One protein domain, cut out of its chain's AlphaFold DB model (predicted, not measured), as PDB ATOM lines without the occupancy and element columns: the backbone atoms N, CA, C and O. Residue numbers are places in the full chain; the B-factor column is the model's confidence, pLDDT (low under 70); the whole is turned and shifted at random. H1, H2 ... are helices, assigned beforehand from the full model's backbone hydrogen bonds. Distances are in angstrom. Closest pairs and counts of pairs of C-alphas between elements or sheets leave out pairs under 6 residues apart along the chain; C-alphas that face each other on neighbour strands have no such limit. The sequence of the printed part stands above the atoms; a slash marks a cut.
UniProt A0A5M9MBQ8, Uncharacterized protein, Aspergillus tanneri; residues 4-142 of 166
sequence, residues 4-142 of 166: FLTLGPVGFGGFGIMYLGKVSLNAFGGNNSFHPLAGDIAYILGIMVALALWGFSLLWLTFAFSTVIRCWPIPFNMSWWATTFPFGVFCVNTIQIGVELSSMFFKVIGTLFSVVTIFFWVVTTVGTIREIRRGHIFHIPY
ATOM      1  N   PHE A   4     248.963  75.442 157.162       53.81
ATOM      2  CA  PHE A   4     247.862  74.600 157.646       53.81
ATOM      3  C   PHE A   4     247.574  73.366 156.766       53.81
ATOM      4  O   PHE A   4     246.978  72.409 157.257       53.81
ATOM      5  N   LEU A   5     248.049  73.330 155.511       53.44
ATOM      6  CA  LEU A   5     247.917  72.157 154.631       53.44
ATOM      7  C   LEU A   5     248.749  70.964 155.123       53.44
ATOM      8  O   LEU A   5     248.338  69.818 154.954       53.44
ATOM      9  N   THR A   6     249.871  71.212 155.803       55.84
ATOM     10  CA  THR A   6     250.746  70.157 156.338       55.84
ATOM     11  C   THR A   6     250.142  69.451 157.558       55.84
ATOM     12  O   THR A   6     250.510  68.320 157.867       55.84
ATOM     13  N   LEU A   7     249.180  70.082 158.239       55.69
ATOM     14  CA  LEU A   7     248.482  69.498 159.388       55.69
ATOM     15  C   LEU A   7     247.437  68.442 158.983       55.69
ATOM     16  O   LEU A   7     247.117  67.565 159.786       55.69
ATOM     17  N   GLY A   8     246.936  68.487 157.743       59.09
ATOM     18  CA  GLY A   8     245.936  67.541 157.232       59.09
ATOM     19  C   GLY A   8     246.413  66.079 157.216       59.09
ATOM     20  O   GLY A   8     245.764  65.238 157.841       59.09
ATOM     21  N   PRO A   9     247.556  65.753 156.576       60.47
ATOM     22  CA  PRO A   9     248.066  64.381 156.495       60.47
ATOM     23  C   PRO A   9     248.436  63.780 157.855       60.47
ATOM     24  O   PRO A   9     248.214  62.596 158.090       60.47
ATOM     25  N   VAL A  10     248.974  64.596 158.765       61.03
ATOM     26  CA  VAL A  10     249.427  64.136 160.087       61.03
ATOM     27  C   VAL A  10     248.233  63.801 160.989       61.03
ATOM     28  O   VAL A  10     248.228  62.757 161.641       61.03
ATOM     29  N   GLY A  11     247.194  64.645 160.984       59.44
ATOM     30  CA  GLY A  11     245.987  64.434 161.786       59.44
ATOM     31  C   GLY A  11     245.116  63.273 161.290       59.44
ATOM     32  O   GLY A  11     244.673  62.452 162.093       59.44
ATOM     33  N   PHE A  12     244.921  63.153 159.971       62.69
ATOM     34  CA  PHE A  12     244.197  62.016 159.386       62.69
ATOM     35  C   PHE A  12     244.991  60.707 159.447       62.69
ATOM     36  O   PHE A  12     244.396  59.652 159.654       62.69
ATOM     37  N   GLY A  13     246.321  60.754 159.313       65.75
ATOM     38  CA  GLY A  13     247.180  59.569 159.399       65.75
ATOM     39  C   GLY A  13     247.096  58.873 160.760       65.75
ATOM     40  O   GLY A  13     246.967  57.650 160.816       65.75
ATOM     41  N   GLY A  14     247.076  59.646 161.853       63.31
ATOM     42  CA  GLY A  14     246.896  59.109 163.206       63.31
ATOM     43  C   GLY A  14     245.537  58.436 163.403       63.31
ATOM     44  O   GLY A  14     245.473  57.312 163.904       63.31
ATOM     45  N   PHE A  15     244.458  59.068 162.930       62.84
ATOM     46  CA  PHE A  15     243.111  58.491 162.977       62.84
ATOM     47  C   PHE A  15     243.002  57.205 162.145       62.84
ATOM     48  O   PHE A  15     242.439  56.213 162.607       62.84
ATOM     49  N   GLY A  16     243.563  57.205 160.931       66.50
ATOM     50  CA  GLY A  16     243.531  56.065 160.017       66.50
ATOM     51  C   GLY A  16     244.248  54.839 160.577       66.50
ATOM     52  O   GLY A  16     243.697  53.742 160.533       66.50
ATOM     53  N   ILE A  17     245.430  55.025 161.172       70.88
ATOM     54  CA  ILE A  17     246.197  53.944 161.810       70.88
ATOM     55  C   ILE A  17     245.445  53.367 163.014       70.88
ATOM     56  O   ILE A  17     245.364  52.149 163.168       70.88
ATOM     57  N   MET A  18     244.836  54.225 163.834       66.62
ATOM     58  CA  MET A  18     244.064  53.781 164.994       66.62
ATOM     59  C   MET A  18     242.798  53.015 164.579       66.62
ATOM     60  O   MET A  18     242.456  51.992 165.172       66.62
ATOM     61  N   TYR A  19     242.124  53.463 163.516       70.94
ATOM     62  CA  TYR A  19     240.959  52.771 162.964       70.94
ATOM     63  C   TYR A  19     241.337  51.427 162.328       70.94
ATOM     64  O   TYR A  19     240.634  50.437 162.531       70.94
ATOM     65  N   LEU A  20     242.479  51.352 161.631       68.94
ATOM     66  CA  LEU A  20     243.018  50.091 161.116       68.94
ATOM     67  C   LEU A  20     243.315  49.095 162.245       68.94
ATOM     68  O   LEU A  20     242.971  47.925 162.109       68.94
ATOM     69  N   GLY A  21     243.880  49.554 163.368       65.44
ATOM     70  CA  GLY A  21     244.118  48.723 164.557       65.44
ATOM     71  C   GLY A  21     242.829  48.156 165.171       65.44
ATOM     72  O   GLY A  21     242.786  47.009 165.614       65.44
ATOM     73  N   LYS A  22     241.729  48.917 165.133       67.94
ATOM     74  CA  LYS A  22     240.396  48.421 165.522       67.94
ATOM     75  C   LYS A  22     239.840  47.390 164.546       67.94
ATOM     76  O   LYS A  22     239.280  46.376 164.961       67.94
ATOM     77  N   VAL A  23     239.981  47.636 163.245       73.31
ATOM     78  CA  VAL A  23     239.522  46.699 162.211       73.31
ATOM     79  C   VAL A  23     240.346  45.412 162.242       73.31
ATOM     80  O   VAL A  23     239.775  44.342 162.044       73.31
ATOM     81  N   SER A  24     241.641  45.471 162.571       64.38
ATOM     82  CA  SER A  24     242.468  44.271 162.701       64.38
ATOM     83  C   SER A  24     241.990  43.349 163.822       64.38
ATOM     84  O   SER A  24     241.958  42.141 163.619       64.38
ATOM     85  N   LEU A  25     241.530  43.886 164.957       65.94
ATOM     86  CA  LEU A  25     240.946  43.067 166.029       65.94
ATOM     87  C   LEU A  25     239.723  42.272 165.544       65.94
ATOM     88  O   LEU A  25     239.624  41.074 165.796       65.94
ATOM     89  N   ASN A  26     238.829  42.905 164.779       66.75
ATOM     90  CA  ASN A  26     237.653  42.229 164.219       66.75
ATOM     91  C   ASN A  26     238.010  41.255 163.080       66.75
ATOM     92  O   ASN A  26     237.422  40.179 162.980       66.75
ATOM     93  N   ALA A  27     238.983  41.602 162.233       65.69
ATOM     94  CA  ALA A  27     239.411  40.768 161.109       65.69
ATOM     95  C   ALA A  27     240.150  39.495 161.560       65.69
ATOM     96  O   ALA A  27     239.952  38.430 160.968       65.69
ATOM     97  N   PHE A  28     240.967  39.598 162.614       62.66
ATOM     98  CA  PHE A  28     241.723  38.479 163.184       62.66
ATOM     99  C   PHE A  28     240.937  37.695 164.243       62.66
ATOM    100  O   PHE A  28     241.200  36.512 164.422       62.66
ATOM    101  N   GLY A  29     239.940  38.300 164.899       57.59
ATOM    102  CA  GLY A  29     239.038  37.590 165.815       57.59
ATOM    103  C   GLY A  29     238.010  36.690 165.112       57.59
ATOM    104  O   GLY A  29     237.567  35.706 165.694       57.59
ATOM    105  N   GLY A  30     237.638  37.005 163.863       58.09
ATOM    106  CA  GLY A  30     236.675  36.220 163.074       58.09
ATOM    107  C   GLY A  30     237.286  35.108 162.213       58.09
ATOM    108  O   GLY A  30     236.594  34.158 161.860       58.09
ATOM    109  N   ASN A  31     238.578  35.201 161.881       55.31
ATOM    110  CA  ASN A  31     239.281  34.207 161.073       55.31
ATOM    111  C   ASN A  31     240.350  33.523 161.935       55.31
ATOM    112  O   ASN A  31     241.382  34.126 162.218       55.31
ATOM    113  N   ASN A  32     240.151  32.245 162.283       55.34
ATOM    114  CA  ASN A  32     241.106  31.376 163.008       55.34
ATOM    115  C   ASN A  32     242.465  31.161 162.282       55.34
ATOM    116  O   ASN A  32     243.193  30.216 162.578       55.34
ATOM    117  N   SER A  33     242.803  31.986 161.291       56.25
ATOM    118  CA  SER A  33     243.994  31.878 160.447       56.25
ATOM    119  C   SER A  33     245.245  32.501 161.076       56.25
ATOM    120  O   SER A  33     246.349  32.180 160.644       56.25
ATOM    121  N   PHE A  34     245.101  33.372 162.082       59.53
ATOM    122  CA  PHE A  34     246.221  34.047 162.745       59.53
ATOM    123  C   PHE A  34     246.180  33.868 164.264       59.53
ATOM    124  O   PHE A  34     245.116  33.721 164.860       59.53
ATOM    125  N   HIS A  35     247.358  33.873 164.897       60.50
ATOM    126  CA  HIS A  35     247.467  33.767 166.349       60.50
ATOM    127  C   HIS A  35     246.753  34.972 166.998       60.50
ATOM    128  O   HIS A  35     247.059  36.105 166.618       60.50
ATOM    129  N   PRO A  36     245.848  34.776 167.976       64.56
ATOM    130  CA  PRO A  36     244.999  35.840 168.536       64.56
ATOM    131  C   PRO A  36     245.792  37.036 169.094       64.56
ATOM    132  O   PRO A  36     245.323  38.169 169.068       64.56
ATOM    133  N   LEU A  37     247.046  36.802 169.488       68.62
ATOM    134  CA  LEU A  37     247.987  37.826 169.949       68.62
ATOM    135  C   LEU A  37     248.350  38.883 168.880       68.62
ATOM    136  O   LEU A  37     248.765  39.987 169.222       68.62
ATOM    137  N   ALA A  38     248.224  38.567 167.586       70.06
ATOM    138  CA  ALA A  38     248.596  39.478 166.501       70.06
ATOM    139  C   ALA A  38     247.674  40.710 166.420       70.06
ATOM    140  O   ALA A  38     248.147  41.811 166.133       70.06
ATOM    141  N   GLY A  39     246.378  40.537 166.713       67.44
ATOM    142  CA  GLY A  39     245.407  41.634 166.746       67.44
ATOM    143  C   GLY A  39     245.678  42.615 167.888       67.44
ATOM    144  O   GLY A  39     245.682  43.825 167.666       67.44
ATOM    145  N   ASP A  40     245.990  42.096 169.078       71.38
ATOM    146  CA  ASP A  40     246.295  42.910 170.261       71.38
ATOM    147  C   ASP A  40     247.571  43.742 170.077       71.38
ATOM    148  O   ASP A  40     247.601  44.930 170.397       71.38
ATOM    149  N   ILE A  41     248.625  43.150 169.500       76.88
ATOM    150  CA  ILE A  41     249.884  43.861 169.230       76.88
ATOM    151  C   ILE A  41     249.666  44.976 168.197       76.88
ATOM    152  O   ILE A  41     250.142  46.096 168.394       76.88
ATOM    153  N   ALA A  42     248.923  44.703 167.119       75.31
ATOM    154  CA  ALA A  42     248.605  45.702 166.099       75.31
ATOM    155  C   ALA A  42     247.777  46.868 166.668       75.31
ATOM    156  O   ALA A  42     248.030  48.029 166.340       75.31
ATOM    157  N   TYR A  43     246.836  46.574 167.567       73.88
ATOM    158  CA  TYR A  43     246.033  47.575 168.261       73.88
ATOM    159  C   TYR A  43     246.877  48.483 169.169       73.88
ATOM    160  O   TYR A  43     246.794  49.709 169.072       73.88
ATOM    161  N   ILE A  44     247.751  47.899 169.998       77.50
ATOM    162  CA  ILE A  44     248.639  48.654 170.897       77.50
ATOM    163  C   ILE A  44     249.600  49.539 170.094       77.50
ATOM    164  O   ILE A  44     249.752  50.723 170.401       77.50
ATOM    165  N   LEU A  45     250.206  49.000 169.030       77.31
ATOM    166  CA  LEU A  45     251.068  49.773 168.132       77.31
ATOM    167  C   LEU A  45     250.305  50.922 167.463       77.31
ATOM    168  O   LEU A  45     250.830  52.033 167.375       77.31
ATOM    169  N   GLY A  46     249.055  50.689 167.054       73.56
ATOM    170  CA  GLY A  46     248.190  51.718 166.483       73.56
ATOM    171  C   GLY A  46     247.952  52.889 167.439       73.56
ATOM    172  O   GLY A  46     248.086  54.047 167.039       73.56
ATOM    173  N   ILE A  47     247.685  52.606 168.717       76.00
ATOM    174  CA  ILE A  47     247.524  53.631 169.760       76.00
ATOM    175  C   ILE A  47     248.831  54.399 169.997       76.00
ATOM    176  O   ILE A  47     248.808  55.626 170.102       76.00
ATOM    177  N   MET A  48     249.977  53.712 170.051       76.56
ATOM    178  CA  MET A  48     251.278  54.363 170.253       76.56
ATOM    179  C   MET A  48     251.630  55.321 169.110       76.56
ATOM    180  O   MET A  48     252.070  56.446 169.357       76.56
ATOM    181  N   VAL A  49     251.400  54.908 167.862       78.56
ATOM    182  CA  VAL A  49     251.638  55.754 166.685       78.56
ATOM    183  C   VAL A  49     250.651  56.925 166.643       78.56
ATOM    184  O   VAL A  49     251.060  58.050 166.358       78.56
ATOM    185  N   ALA A  50     249.379  56.706 166.995       74.81
ATOM    186  CA  ALA A  50     248.386  57.775 167.091       74.81
ATOM    187  C   ALA A  50     248.767  58.830 168.147       74.81
ATOM    188  O   ALA A  50     248.684  60.028 167.870       74.81
ATOM    189  N   LEU A  51     249.257  58.407 169.320       78.44
ATOM    190  CA  LEU A  51     249.782  59.295 170.367       78.44
ATOM    191  C   LEU A  51     251.029  60.070 169.915       78.44
ATOM    192  O   LEU A  51     251.133  61.269 170.179       78.44
ATOM    193  N   ALA A  52     251.958  59.416 169.213       80.56
ATOM    194  CA  ALA A  52     253.158  60.068 168.686       80.56
ATOM    195  C   ALA A  52     252.812  61.144 167.642       80.56
ATOM    196  O   ALA A  52     253.306  62.271 167.713       80.56
ATOM    197  N   LEU A  53     251.909  60.823 166.709       76.38
ATOM    198  CA  LEU A  53     251.421  61.766 165.701       76.38
ATOM    199  C   LEU A  53     250.622  62.912 166.332       76.38
ATOM    200  O   LEU A  53     250.775  64.059 165.916       76.38
ATOM    201  N   TRP A  54     249.835  62.633 167.376       79.00
ATOM    202  CA  TRP A  54     249.128  63.657 168.147       79.00
ATOM    203  C   TRP A  54     250.091  64.666 168.792       79.00
ATOM    204  O   TRP A  54     249.899  65.876 168.652       79.00
ATOM    205  N   GLY A  55     251.167  64.189 169.428       79.12
ATOM    206  CA  GLY A  55     252.199  65.057 170.006       79.12
ATOM    207  C   GLY A  55     252.914  65.910 168.953       79.12
ATOM    208  O   GLY A  55     253.156  67.099 169.165       79.12
ATOM    209  N   PHE A  56     253.187  65.341 167.778       78.19
ATOM    210  CA  PHE A  56     253.793  66.078 166.669       78.19
ATOM    211  C   PHE A  56     252.857  67.157 166.094       78.19
ATOM    212  O   PHE A  56     253.299  68.272 165.805       78.19
ATOM    213  N   SER A  57     251.551  66.879 165.993       75.81
ATOM    214  CA  SER A  57     250.554  67.876 165.580       75.81
ATOM    215  C   SER A  57     250.474  69.078 166.528       75.81
ATOM    216  O   SER A  57     250.288  70.194 166.048       75.81
ATOM    217  N   LEU A  58     250.665  68.893 167.843       75.94
ATOM    218  CA  LEU A  58     250.681  70.002 168.812       75.94
ATOM    219  C   LEU A  58     251.802  71.007 168.539       75.94
ATOM    220  O   LEU A  58     251.555  72.213 168.533       75.94
ATOM    221  N   LEU A  59     253.019  70.525 168.272       79.38
ATOM    222  CA  LEU A  59     254.163  71.389 167.956       79.38
ATOM    223  C   LEU A  59     253.874  72.234 166.714       79.38
ATOM    224  O   LEU A  59     254.066  73.452 166.701       79.38
ATOM    225  N   TRP A  60     253.327  71.601 165.683       71.19
ATOM    226  CA  TRP A  60     252.982  72.287 164.447       71.19
ATOM    227  C   TRP A  60     251.847  73.307 164.641       71.19
ATOM    228  O   TRP A  60     251.909  74.415 164.106       71.19
ATOM    229  N   LEU A  61     250.850  72.987 165.472       73.12
ATOM    230  CA  LEU A  61     249.772  73.908 165.842       73.12
ATOM    231  C   LEU A  61     250.316  75.141 166.577       73.12
ATOM    232  O   LEU A  61     249.915  76.263 166.266       73.12
ATOM    233  N   THR A  62     251.282  74.965 167.485       75.56
ATOM    234  CA  THR A  62     251.927  76.098 168.171       75.56
ATOM    235  C   THR A  62     252.716  76.999 167.219       75.56
ATOM    236  O   THR A  62     252.608  78.223 167.318       75.56
ATOM    237  N   PHE A  63     253.432  76.439 166.238       77.12
ATOM    238  CA  PHE A  63     254.112  77.235 165.209       77.12
ATOM    239  C   PHE A  63     253.134  77.999 164.316       77.12
ATOM    240  O   PHE A  63     253.350  79.179 164.019       77.12
ATOM    241  N   ALA A  64     252.039  77.351 163.919       71.19
ATOM    242  CA  ALA A  64     251.000  77.983 163.123       71.19
ATOM    243  C   ALA A  64     250.362  79.162 163.877       71.19
ATOM    244  O   ALA A  64     250.243  80.253 163.319       71.19
ATOM    245  N   PHE A  65     250.042  78.989 165.162       73.38
ATOM    246  CA  PHE A  65     249.490  80.053 166.004       73.38
ATOM    247  C   PHE A  65     250.480  81.209 166.220       73.38
ATOM    248  O   PHE A  65     250.113  82.375 166.076       73.38
ATOM    249  N   SER A  66     251.754  80.895 166.475       76.00
ATOM    250  CA  SER A  66     252.820  81.894 166.630       76.00
ATOM    251  C   SER A  66     252.996  82.749 165.366       76.00
ATOM    252  O   SER A  66     253.138  83.970 165.438       76.00
ATOM    253  N   THR A  67     252.881  82.126 164.190       70.25
ATOM    254  CA  THR A  67     252.940  82.826 162.897       70.25
ATOM    255  C   THR A  67     251.735  83.747 162.697       70.25
ATOM    256  O   THR A  67     251.894  84.882 162.252       70.25
ATOM    257  N   VAL A  68     250.531  83.295 163.065       69.50
ATOM    258  CA  VAL A  68     249.302  84.102 162.967       69.50
ATOM    259  C   VAL A  68     249.377  85.339 163.863       69.50
ATOM    260  O   VAL A  68     249.058  86.432 163.402       69.50
ATOM    261  N   ILE A  69     249.850  85.195 165.106       72.12
ATOM    262  CA  ILE A  69     250.023  86.334 166.022       72.12
ATOM    263  C   ILE A  69     251.050  87.326 165.469       72.12
ATOM    264  O   ILE A  69     250.838  88.535 165.531       72.12
ATOM    265  N   ARG A  70     252.163  86.831 164.917       70.75
ATOM    266  CA  ARG A  70     253.263  87.689 164.459       70.75
ATOM    267  C   ARG A  70     252.956  88.451 163.169       70.75
ATOM    268  O   ARG A  70     253.540  89.506 162.955       70.75
ATOM    269  N   CYS A  71     252.047  87.949 162.337       66.00
ATOM    270  CA  CYS A  71     251.615  88.618 161.108       66.00
ATOM    271  C   CYS A  71     250.402  89.550 161.298       66.00
ATOM    272  O   CYS A  71     249.886  90.070 160.312       66.00
ATOM    273  N   TRP A  72     249.921  89.765 162.525       62.97
ATOM    274  CA  TRP A  72     248.780  90.649 162.777       62.97
ATOM    275  C   TRP A  72     249.194  92.133 162.615       62.97
ATOM    276  O   TRP A  72     250.213  92.513 163.192       62.97
ATOM    277  N   PRO A  73     248.461  92.993 161.866       57.81
ATOM    278  CA  PRO A  73     247.147  92.809 161.240       57.81
ATOM    279  C   PRO A  73     247.183  92.113 159.869       57.81
ATOM    280  O   PRO A  73     247.660  92.669 158.886       57.81
ATOM    281  N   ILE A  74     246.597  90.913 159.782       59.78
ATOM    282  CA  ILE A  74     246.405  90.210 158.509       59.78
ATOM    283  C   ILE A  74     245.081  90.710 157.904       59.78
ATOM    284  O   ILE A  74     244.062  90.645 158.601       59.78
ATOM    285  N   PRO A  75     245.050  91.195 156.648       62.81
ATOM    286  CA  PRO A  75     243.795  91.506 155.970       62.81
ATOM    287  C   PRO A  75     242.918  90.250 155.896       62.81
ATOM    288  O   PRO A  75     243.416  89.142 155.676       62.81
ATOM    289  N   PHE A  76     241.613  90.406 156.131       59.97
ATOM    290  CA  PHE A  76     240.688  89.279 156.218       59.97
ATOM    291  C   PHE A  76     240.572  88.597 154.846       59.97
ATOM    292  O   PHE A  76     239.983  89.128 153.913       59.97
ATOM    293  N   ASN A  77     241.192  87.424 154.716       60.34
ATOM    294  CA  ASN A  77     241.286  86.648 153.481       60.34
ATOM    295  C   ASN A  77     240.552  85.306 153.666       60.34
ATOM    296  O   ASN A  77     240.543  84.751 154.768       60.34
ATOM    297  N   MET A  78     239.987  84.752 152.586       63.41
ATOM    298  CA  MET A  78     239.326  83.433 152.540       63.41
ATOM    299  C   MET A  78     240.151  82.310 153.206       63.41
ATOM    300  O   MET A  78     239.599  81.361 153.755       63.41
ATOM    301  N   SER A  79     241.478  82.459 153.246       60.81
ATOM    302  CA  SER A  79     242.433  81.581 153.933       60.81
ATOM    303  C   SER A  79     242.154  81.349 155.426       60.81
ATOM    304  O   SER A  79     242.605  80.344 155.969       60.81
ATOM    305  N   TRP A  80     241.402  82.230 156.098       67.62
ATOM    306  CA  TRP A  80     241.010  82.047 157.502       67.62
ATOM    307  C   TRP A  80     240.097  80.817 157.703       67.62
ATOM    308  O   TRP A  80     240.108  80.192 158.764       67.62
ATOM    309  N   TRP A  81     239.366  80.400 156.660       70.31
ATOM    310  CA  TRP A  81     238.595  79.150 156.657       70.31
ATOM    311  C   TRP A  81     239.471  77.895 156.591       70.31
ATOM    312  O   TRP A  81     239.094  76.862 157.134       70.31
ATOM    313  N   ALA A  82     240.661  77.961 155.991       68.31
ATOM    314  CA  ALA A  82     241.557  76.806 155.901       68.31
ATOM    315  C   ALA A  82     242.177  76.420 157.259       68.31
ATOM    316  O   ALA A  82     242.681  75.311 157.416       68.31
ATOM    317  N   THR A  83     242.123  77.312 158.253       69.81
ATOM    318  CA  THR A  83     242.640  77.080 159.611       69.81
ATOM    319  C   THR A  83     241.691  76.257 160.484       69.81
ATOM    320  O   THR A  83     242.149  75.526 161.362       69.81
ATOM    321  N   THR A  84     240.376  76.318 160.252       76.25
ATOM    322  CA  THR A  84     239.395  75.588 161.076       76.25
ATOM    323  C   THR A  84     239.419  74.084 160.808       76.25
ATOM    324  O   THR A  84     239.223  73.302 161.736       76.25
ATOM    325  N   PHE A  85     239.738  73.667 159.579       71.25
ATOM    326  CA  PHE A  85     239.854  72.258 159.194       71.25
ATOM    327  C   PHE A  85     240.904  71.478 160.012       71.25
ATOM    328  O   PHE A  85     240.525  70.530 160.700       71.25
ATOM    329  N   PRO A  86     242.198  71.853 160.031       71.06
ATOM    330  CA  PRO A  86     243.207  71.139 160.814       71.06
ATOM    331  C   PRO A  86     242.955  71.218 162.323       71.06
ATOM    332  O   PRO A  86     243.277  70.274 163.042       71.06
ATOM    333  N   PHE A  87     242.336  72.301 162.806       76.62
ATOM    334  CA  PHE A  87     241.942  72.423 164.210       76.62
ATOM    335  C   PHE A  87     240.828  71.425 164.571       76.62
ATOM    336  O   PHE A  87     240.904  70.744 165.594       76.62
ATOM    337  N   GLY A  88     239.839  71.263 163.685       78.06
ATOM    338  CA  GLY A  88     238.786  70.259 163.813       78.06
ATOM    339  C   GLY A  88     239.329  68.829 163.768       78.06
ATOM    340  O   GLY A  88     238.993  68.022 164.634       78.06
ATOM    341  N   VAL A  89     240.226  68.521 162.826       77.69
ATOM    342  CA  VAL A  89     240.876  67.198 162.731       77.69
ATOM    343  C   VAL A  89     241.662  66.883 164.006       77.69
ATOM    344  O   VAL A  89     241.554  65.783 164.547       77.69
ATOM    345  N   PHE A  90     242.405  67.856 164.537       78.94
ATOM    346  CA  PHE A  90     243.137  67.699 165.792       78.94
ATOM    347  C   PHE A  90     242.202  67.458 166.992       78.94
ATOM    348  O   PHE A  90     242.465  66.582 167.824       78.94
ATOM    349  N   CYS A  91     241.076  68.173 167.060       83.25
ATOM    350  CA  CYS A  91     240.042  67.958 168.071       83.25
ATOM    351  C   CYS A  91     239.466  66.535 168.005       83.25
ATOM    352  O   CYS A  91     239.400  65.848 169.027       83.25
ATOM    353  N   VAL A  92     239.087  66.066 166.812       81.38
ATOM    354  CA  VAL A  92     238.528  64.718 166.611       81.38
ATOM    355  C   VAL A  92     239.544  63.641 166.992       81.38
ATOM    356  O   VAL A  92     239.192  62.714 167.718       81.38
ATOM    357  N   ASN A  93     240.813  63.791 166.597       79.44
ATOM    358  CA  ASN A  93     241.877  62.860 166.982       79.44
ATOM    359  C   ASN A  93     242.056  62.795 168.514       79.44
ATOM    360  O   ASN A  93     242.164  61.718 169.093       79.44
ATOM    361  N   THR A  94     242.003  63.946 169.193       81.31
ATOM    362  CA  THR A  94     242.107  64.021 170.662       81.31
ATOM    363  C   THR A  94     240.941  63.316 171.361       81.31
ATOM    364  O   THR A  94     241.150  62.574 172.322       81.31
ATOM    365  N   ILE A  95     239.714  63.513 170.867       81.38
ATOM    366  CA  ILE A  95     238.520  62.836 171.394       81.38
ATOM    367  C   ILE A  95     238.637  61.324 171.182       81.38
ATOM    368  O   ILE A  95     238.383  60.561 172.111       81.38
ATOM    369  N   GLN A  96     239.072  60.891 169.995       79.62
ATOM    370  CA  GLN A  96     239.238  59.479 169.657       79.62
ATOM    371  C   GLN A  96     240.237  58.787 170.602       79.62
ATOM    372  O   GLN A  96     239.916  57.745 171.172       79.62
ATOM    373  N   ILE A  97     241.407  59.395 170.834       79.06
ATOM    374  CA  ILE A  97     242.403  58.899 171.798       79.06
ATOM    375  C   ILE A  97     241.814  58.854 173.218       79.06
ATOM    376  O   ILE A  97     242.046  57.898 173.955       79.06
ATOM    377  N   GLY A  98     241.012  59.850 173.607       78.88
ATOM    378  CA  GLY A  98     240.360  59.885 174.919       78.88
ATOM    379  C   GLY A  98     239.274  58.831 175.129       78.88
ATOM    380  O   GLY A  98     239.081  58.370 176.258       78.88
ATOM    381  N   VAL A  99     238.585  58.424 174.062       77.50
ATOM    382  CA  VAL A  99     237.672  57.274 174.089       77.50
ATOM    383  C   VAL A  99     238.471  55.983 174.253       77.50
ATOM    384  O   VAL A  99     238.113  55.164 175.094       77.50
ATOM    385  N   GLU A 100     239.581  55.841 173.527       74.06
ATOM    386  CA  GLU A 100     240.361  54.603 173.493       74.06
ATOM    387  C   GLU A 100     241.143  54.321 174.773       74.06
ATOM    388  O   GLU A 100     241.118  53.207 175.290       74.06
ATOM    389  N   LEU A 101     241.794  55.341 175.335       74.38
ATOM    390  CA  LEU A 101     242.470  55.215 176.626       74.38
ATOM    391  C   LEU A 101     241.488  55.210 177.814       74.38
ATOM    392  O   LEU A 101     241.920  55.039 178.952       74.38
ATOM    393  N   SER A 102     240.193  55.479 177.586       74.94
ATOM    394  CA  SER A 102     239.177  55.747 178.621       74.94
ATOM    395  C   SER A 102     239.617  56.779 179.682       74.94
ATOM    396  O   SER A 102     239.095  56.835 180.797       74.94
ATOM    397  N   SER A 103     240.579  57.637 179.347       75.44
ATOM    398  CA  SER A 103     241.198  58.561 180.293       75.44
ATOM    399  C   SER A 103     240.411  59.864 180.383       75.44
ATOM    400  O   SER A 103     240.108  60.509 179.376       75.44
ATOM    401  N   MET A 104     240.102  60.283 181.612       77.38
ATOM    402  CA  MET A 104     239.371  61.527 181.874       77.38
ATOM    403  C   MET A 104     240.145  62.765 181.391       77.38
ATOM    404  O   MET A 104     239.535  63.719 180.917       77.38
ATOM    405  N   PHE A 105     241.481  62.723 181.423       77.38
ATOM    406  CA  PHE A 105     242.351  63.811 180.964       77.38
ATOM    407  C   PHE A 105     242.129  64.151 179.483       77.38
ATOM    408  O   PHE A 105     241.852  65.297 179.131       77.38
ATOM    409  N   PHE A 106     242.173  63.135 178.617       75.81
ATOM    410  CA  PHE A 106     241.975  63.321 177.179       75.81
ATOM    411  C   PHE A 106     240.535  63.704 176.831       75.81
ATOM    412  O   PHE A 106     240.324  64.472 175.896       75.81
ATOM    413  N   LYS A 107     239.544  63.243 177.610       77.12
ATOM    414  CA  LYS A 107     238.144  63.668 177.447       77.12
ATOM    415  C   LYS A 107     237.980  65.167 177.712       77.12
ATOM    416  O   LYS A 107     237.425  65.861 176.869       77.12
ATOM    417  N   VAL A 108     238.521  65.674 178.824       84.62
ATOM    418  CA  VAL A 108     238.452  67.106 179.175       84.62
ATOM    419  C   VAL A 108     239.158  67.966 178.126       84.62
ATOM    420  O   VAL A 108     238.598  68.961 177.665       84.62
ATOM    421  N   ILE A 109     240.358  67.566 177.700       83.69
ATOM    422  CA  ILE A 109     241.122  68.295 176.679       83.69
ATOM    423  C   ILE A 109     240.410  68.260 175.319       83.69
ATOM    424  O   ILE A 109     240.345  69.282 174.638       83.69
ATOM    425  N   GLY A 110     239.825  67.122 174.939       80.19
ATOM    426  CA  GLY A 110     239.025  67.000 173.720       80.19
ATOM    427  C   GLY A 110     237.813  67.936 173.723       80.19
ATOM    428  O   GLY A 110     237.562  68.624 172.735       80.19
ATOM    429  N   THR A 111     237.097  68.038 174.848       83.81
ATOM    430  CA  THR A 111     235.982  68.986 174.991       83.81
ATOM    431  C   THR A 111     236.459  70.437 174.924       83.81
ATOM    432  O   THR A 111     235.843  71.244 174.231       83.81
ATOM    433  N   LEU A 112     237.575  70.773 175.579       86.88
ATOM    434  CA  LEU A 112     238.154  72.118 175.530       86.88
ATOM    435  C   LEU A 112     238.506  72.523 174.089       86.88
ATOM    436  O   LEU A 112     238.098  73.592 173.633       86.88
ATOM    437  N   PHE A 113     239.203  71.659 173.346       81.38
ATOM    438  CA  PHE A 113     239.534  71.924 171.944       81.38
ATOM    439  C   PHE A 113     238.291  72.029 171.056       81.38
ATOM    440  O   PHE A 113     238.277  72.848 170.136       81.38
ATOM    441  N   SER A 114     237.229  71.276 171.350       82.56
ATOM    442  CA  SER A 114     235.952  71.385 170.637       82.56
ATOM    443  C   SER A 114     235.323  72.767 170.820       82.56
ATOM    444  O   SER A 114     234.976  73.420 169.835       82.56
ATOM    445  N   VAL A 115     235.273  73.273 172.057       87.06
ATOM    446  CA  VAL A 115     234.761  74.621 172.354       87.06
ATOM    447  C   VAL A 115     235.590  75.695 171.648       87.06
ATOM    448  O   VAL A 115     235.026  76.595 171.026       87.06
ATOM    449  N   VAL A 116     236.922  75.580 171.677       82.94
ATOM    450  CA  VAL A 116     237.818  76.513 170.971       82.94
ATOM    451  C   VAL A 116     237.574  76.478 169.460       82.94
ATOM    452  O   VAL A 116     237.523  77.532 168.831       82.94
ATOM    453  N   THR A 117     237.361  75.292 168.883       82.81
ATOM    454  CA  THR A 117     237.046  75.129 167.453       82.81
ATOM    455  C   THR A 117     235.754  75.856 167.087       82.81
ATOM    456  O   THR A 117     235.724  76.599 166.108       82.81
ATOM    457  N   ILE A 118     234.698  75.681 167.888       85.06
ATOM    458  CA  ILE A 118     233.399  76.337 167.680       85.06
ATOM    459  C   ILE A 118     233.545  77.855 167.794       85.06
ATOM    460  O   ILE A 118     233.040  78.588 166.948       85.06
ATOM    461  N   PHE A 119     234.276  78.337 168.799       85.00
ATOM    462  CA  PHE A 119     234.547  79.763 168.952       85.00
ATOM    463  C   PHE A 119     235.266  80.332 167.724       85.00
ATOM    464  O   PHE A 119     234.841  81.347 167.169       85.00
ATOM    465  N   PHE A 120     236.310  79.645 167.250       77.94
ATOM    466  CA  PHE A 120     237.033  80.047 166.047       77.94
ATOM    467  C   PHE A 120     236.104  80.086 164.834       77.94
ATOM    468  O   PHE A 120     236.107  81.074 164.109       77.94
ATOM    469  N   TRP A 121     235.258  79.069 164.659       83.12
ATOM    470  CA  TRP A 121     234.273  78.977 163.579       83.12
ATOM    471  C   TRP A 121     233.259  80.131 163.582       83.12
ATOM    472  O   TRP A 121     232.907  80.664 162.528       83.12
ATOM    473  N   VAL A 122     232.814  80.581 164.757       84.38
ATOM    474  CA  VAL A 122     231.942  81.760 164.865       84.38
ATOM    475  C   VAL A 122     232.691  83.021 164.433       84.38
ATOM    476  O   VAL A 122     232.169  83.805 163.641       84.38
ATOM    477  N   VAL A 123     233.931  83.204 164.895       80.19
ATOM    478  CA  VAL A 123     234.774  84.353 164.524       80.19
ATOM    479  C   VAL A 123     235.035  84.384 163.015       80.19
ATOM    480  O   VAL A 123     234.902  85.446 162.399       80.19
ATOM    481  N   THR A 124     235.352  83.234 162.402       78.44
ATOM    482  CA  THR A 124     235.578  83.128 160.951       78.44
ATOM    483  C   THR A 124     234.317  83.521 160.188       78.44
ATOM    484  O   THR A 124     234.374  84.343 159.279       78.44
ATOM    485  N   THR A 125     233.164  83.003 160.612       80.25
ATOM    486  CA  THR A 125     231.866  83.246 159.976       80.25
ATOM    487  C   THR A 125     231.466  84.717 160.055       80.25
ATOM    488  O   THR A 125     231.073  85.308 159.050       80.25
ATOM    489  N   VAL A 126     231.613  85.348 161.224       80.81
ATOM    490  CA  VAL A 126     231.308  86.776 161.410       80.81
ATOM    491  C   VAL A 126     232.213  87.651 160.548       80.81
ATOM    492  O   VAL A 126     231.731  88.595 159.921       80.81
ATOM    493  N   GLY A 127     233.510  87.342 160.488       74.19
ATOM    494  CA  GLY A 127     234.445  88.064 159.631       74.19
ATOM    495  C   GLY A 127     234.121  87.893 158.144       74.19
ATOM    496  O   GLY A 127     234.094  88.876 157.411       74.19
ATOM    497  N   THR A 128     233.734  86.687 157.713       72.75
ATOM    498  CA  THR A 128     233.276  86.441 156.338       72.75
ATOM    499  C   THR A 128     232.020  87.240 156.009       72.75
ATOM    500  O   THR A 128     231.985  87.889 154.972       72.75
ATOM    501  N   ILE A 129     231.020  87.286 156.895       76.44
ATOM    502  CA  ILE A 129     229.816  88.112 156.695       76.44
ATOM    503  C   ILE A 129     230.182  89.599 156.580       76.44
ATOM    504  O   ILE A 129     229.590  90.326 155.779       76.44
ATOM    505  N   ARG A 130     231.161  90.064 157.364       73.12
ATOM    506  CA  ARG A 130     231.663  91.444 157.317       73.12
ATOM    507  C   ARG A 130     232.314  91.780 155.978       73.12
ATOM    508  O   ARG A 130     232.002  92.829 155.420       73.12
ATOM    509  N   GLU A 131     233.160  90.898 155.457       67.94
ATOM    510  CA  GLU A 131     233.842  91.115 154.177       67.94
ATOM    511  C   GLU A 131     232.922  90.901 152.966       67.94
ATOM    512  O   GLU A 131     233.014  91.653 151.998       67.94
ATOM    513  N   ILE A 132     231.953  89.976 153.046       70.12
ATOM    514  CA  ILE A 132     230.874  89.846 152.049       70.12
ATOM    515  C   ILE A 132     230.107  91.167 151.953       70.12
ATOM    516  O   ILE A 132     229.890  91.678 150.859       70.12
ATOM    517  N   ARG A 133     229.734  91.758 153.097       67.19
ATOM    518  CA  ARG A 133     229.016  93.043 153.137       67.19
ATOM    519  C   ARG A 133     229.837  94.222 152.613       67.19
ATOM    520  O   ARG A 133     229.242  95.224 152.234       67.19
ATOM    521  N   ARG A 134     231.170  94.121 152.604       65.94
ATOM    522  CA  ARG A 134     232.075  95.137 152.047       65.94
ATOM    523  C   ARG A 134     232.317  94.978 150.543       65.94
ATOM    524  O   ARG A 134     232.793  95.922 149.933       65.94
ATOM    525  N   GLY A 135     231.978  93.836 149.938       59.03
ATOM    526  CA  GLY A 135     232.062  93.628 148.485       59.03
ATOM    527  C   GLY A 135     233.456  93.293 147.932       59.03
ATOM    528  O   GLY A 135     233.596  93.115 146.730       59.03
ATOM    529  N   HIS A 136     234.483  93.139 148.776       55.03
ATOM    530  CA  HIS A 136     235.881  92.946 148.345       55.03
ATOM    531  C   HIS A 136     236.290  91.483 148.067       55.03
ATOM    532  O   HIS A 136     237.464  91.201 147.842       55.03
ATOM    533  N   ILE A 137     235.356  90.526 148.086       53.94
ATOM    534  CA  ILE A 137     235.686  89.087 147.987       53.94
ATOM    535  C   ILE A 137     236.075  88.648 146.565       53.94
ATOM    536  O   ILE A 137     236.766  87.644 146.413       53.94
ATOM    537  N   PHE A 138     235.687  89.409 145.540       54.19
ATOM    538  CA  PHE A 138     235.925  89.080 144.130       54.19
ATOM    539  C   PHE A 138     236.788  90.116 143.404       54.19
ATOM    540  O   PHE A 138     236.679  90.259 142.191       54.19
ATOM    541  N   HIS A 139     237.646  90.848 144.116       48.84
ATOM    542  CA  HIS A 139     238.661  91.647 143.436       48.84
ATOM    543  C   HIS A 139     239.781  90.704 142.988       48.84
ATOM    544  O   HIS A 139     240.632  90.294 143.780       48.84
ATOM    545  N   ILE A 140     239.679  90.256 141.740       54.31
ATOM    546  CA  ILE A 140     240.654  89.393 141.084       54.31
ATOM    547  C   ILE A 140     241.572  90.348 140.310       54.31
ATOM    548  O   ILE A 140     241.169  90.782 139.235       54.31
ATOM    549  N   PRO A 141     242.775  90.680 140.814       56.72
ATOM    550  CA  PRO A 141     243.652  91.661 140.162       56.72
ATOM    551  C   PRO A 141     244.003  91.280 138.713       56.72
ATOM    552  O   PRO A 141     244.229  92.147 137.887       56.72
ATOM    553  N   TYR A 142     243.941  89.986 138.376       57.09
ATOM    554  CA  TYR A 142     244.165  89.497 137.014       57.09
ATOM    555  C   TYR A 142     243.119  89.977 135.992       57.09
ATOM    556  O   TYR A 142     243.440  90.075 134.818       57.09
TER     557      TYR A 142
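AT A GLANCE: This is residues 4 to 142 of the 166 residues of an uncharacterized protein of Aspergillus tanneri (UniProt A0A5M9MBQ8). Four long helices run back and forth along one elongated body: H1 and H2 make a long helical hairpin, H3 packs on one end part of H1 and a middle part of H2, and H4 folds back along H3, away from H1 and H2. H1, H2 and H3 form an up-and-down bundle, while the turn from H1 to H2 lies at one end of the long axis and the end of H4 at the other. The printed part has 139 residues with four named helices, H1, H2, H3 and H4 in chain order, and no named strand; its class is all helix. It is loose, with a radius of gyration of the C-alphas of 19.6 A, and spans 65 by 35 by 23 A.

HOW THE PARTS SIT: H1, residues 4 to 30, touches H2, residues 37 to 70, at a shallow tilt of 13 degrees, opposite ways; their closest C-alphas, of Gly 21 and Tyr 43, are 4.3 A apart. H3, residues 78 to 100, is the hub, touching three helices. H1 touches it with residues 4 to 15 alone, the same way at a shallow tilt of 29 degrees, closest at the C-alphas of Leu 7 and Pro 86, 5.7 A. Residues 47 to 57 of H2 touch residues 90 to 97 of H3, closest at the C-alphas of Trp 54 and Asn 93, 7.4 A; this hairpin has a shallow tilt of 33 degrees, only just short of steep. H4, residues 104 to 134, forms a hairpin with H3 at a shallow tilt of 15 degrees, with the C-alphas of Gly 98 and Phe 106 closest at 4.4 A. H4 is apart from H1 and from H2. Every O i to N i+4 pair is within hydrogen-bond range in H4, against 19 of 23 in H1, 29 of 30 in H2 and 13 of 19 in H3.

IN THESE COORDINATES: H1 begins at C-alpha 4, (247.862, 74.600, 157.646), and is 40.3 A long. H2 measures 50.4 A from C-alpha 37 to C-alpha 70, at (253.263, 87.689, 164.459). H3 measures 35.7 A. H4 measures 45.5 A and ends at C-alpha 134, (232.075, 95.137, 152.047).

THE WHOLE: The C-alphas farthest apart, of Asn 32 and Arg 134, are 65.3 A apart. Residues 30 to 35 and 66 to 75 stand free, of which 66 to 70 belong to H2. The printed part has no cut; the link from H3 to H4 is tight, and the other two are short. The mean pLDDT of the printed part is 71.0, with 56 residues under 70, among them 4 to 16, 24 to 37, 71 to 80 and 133 to 142.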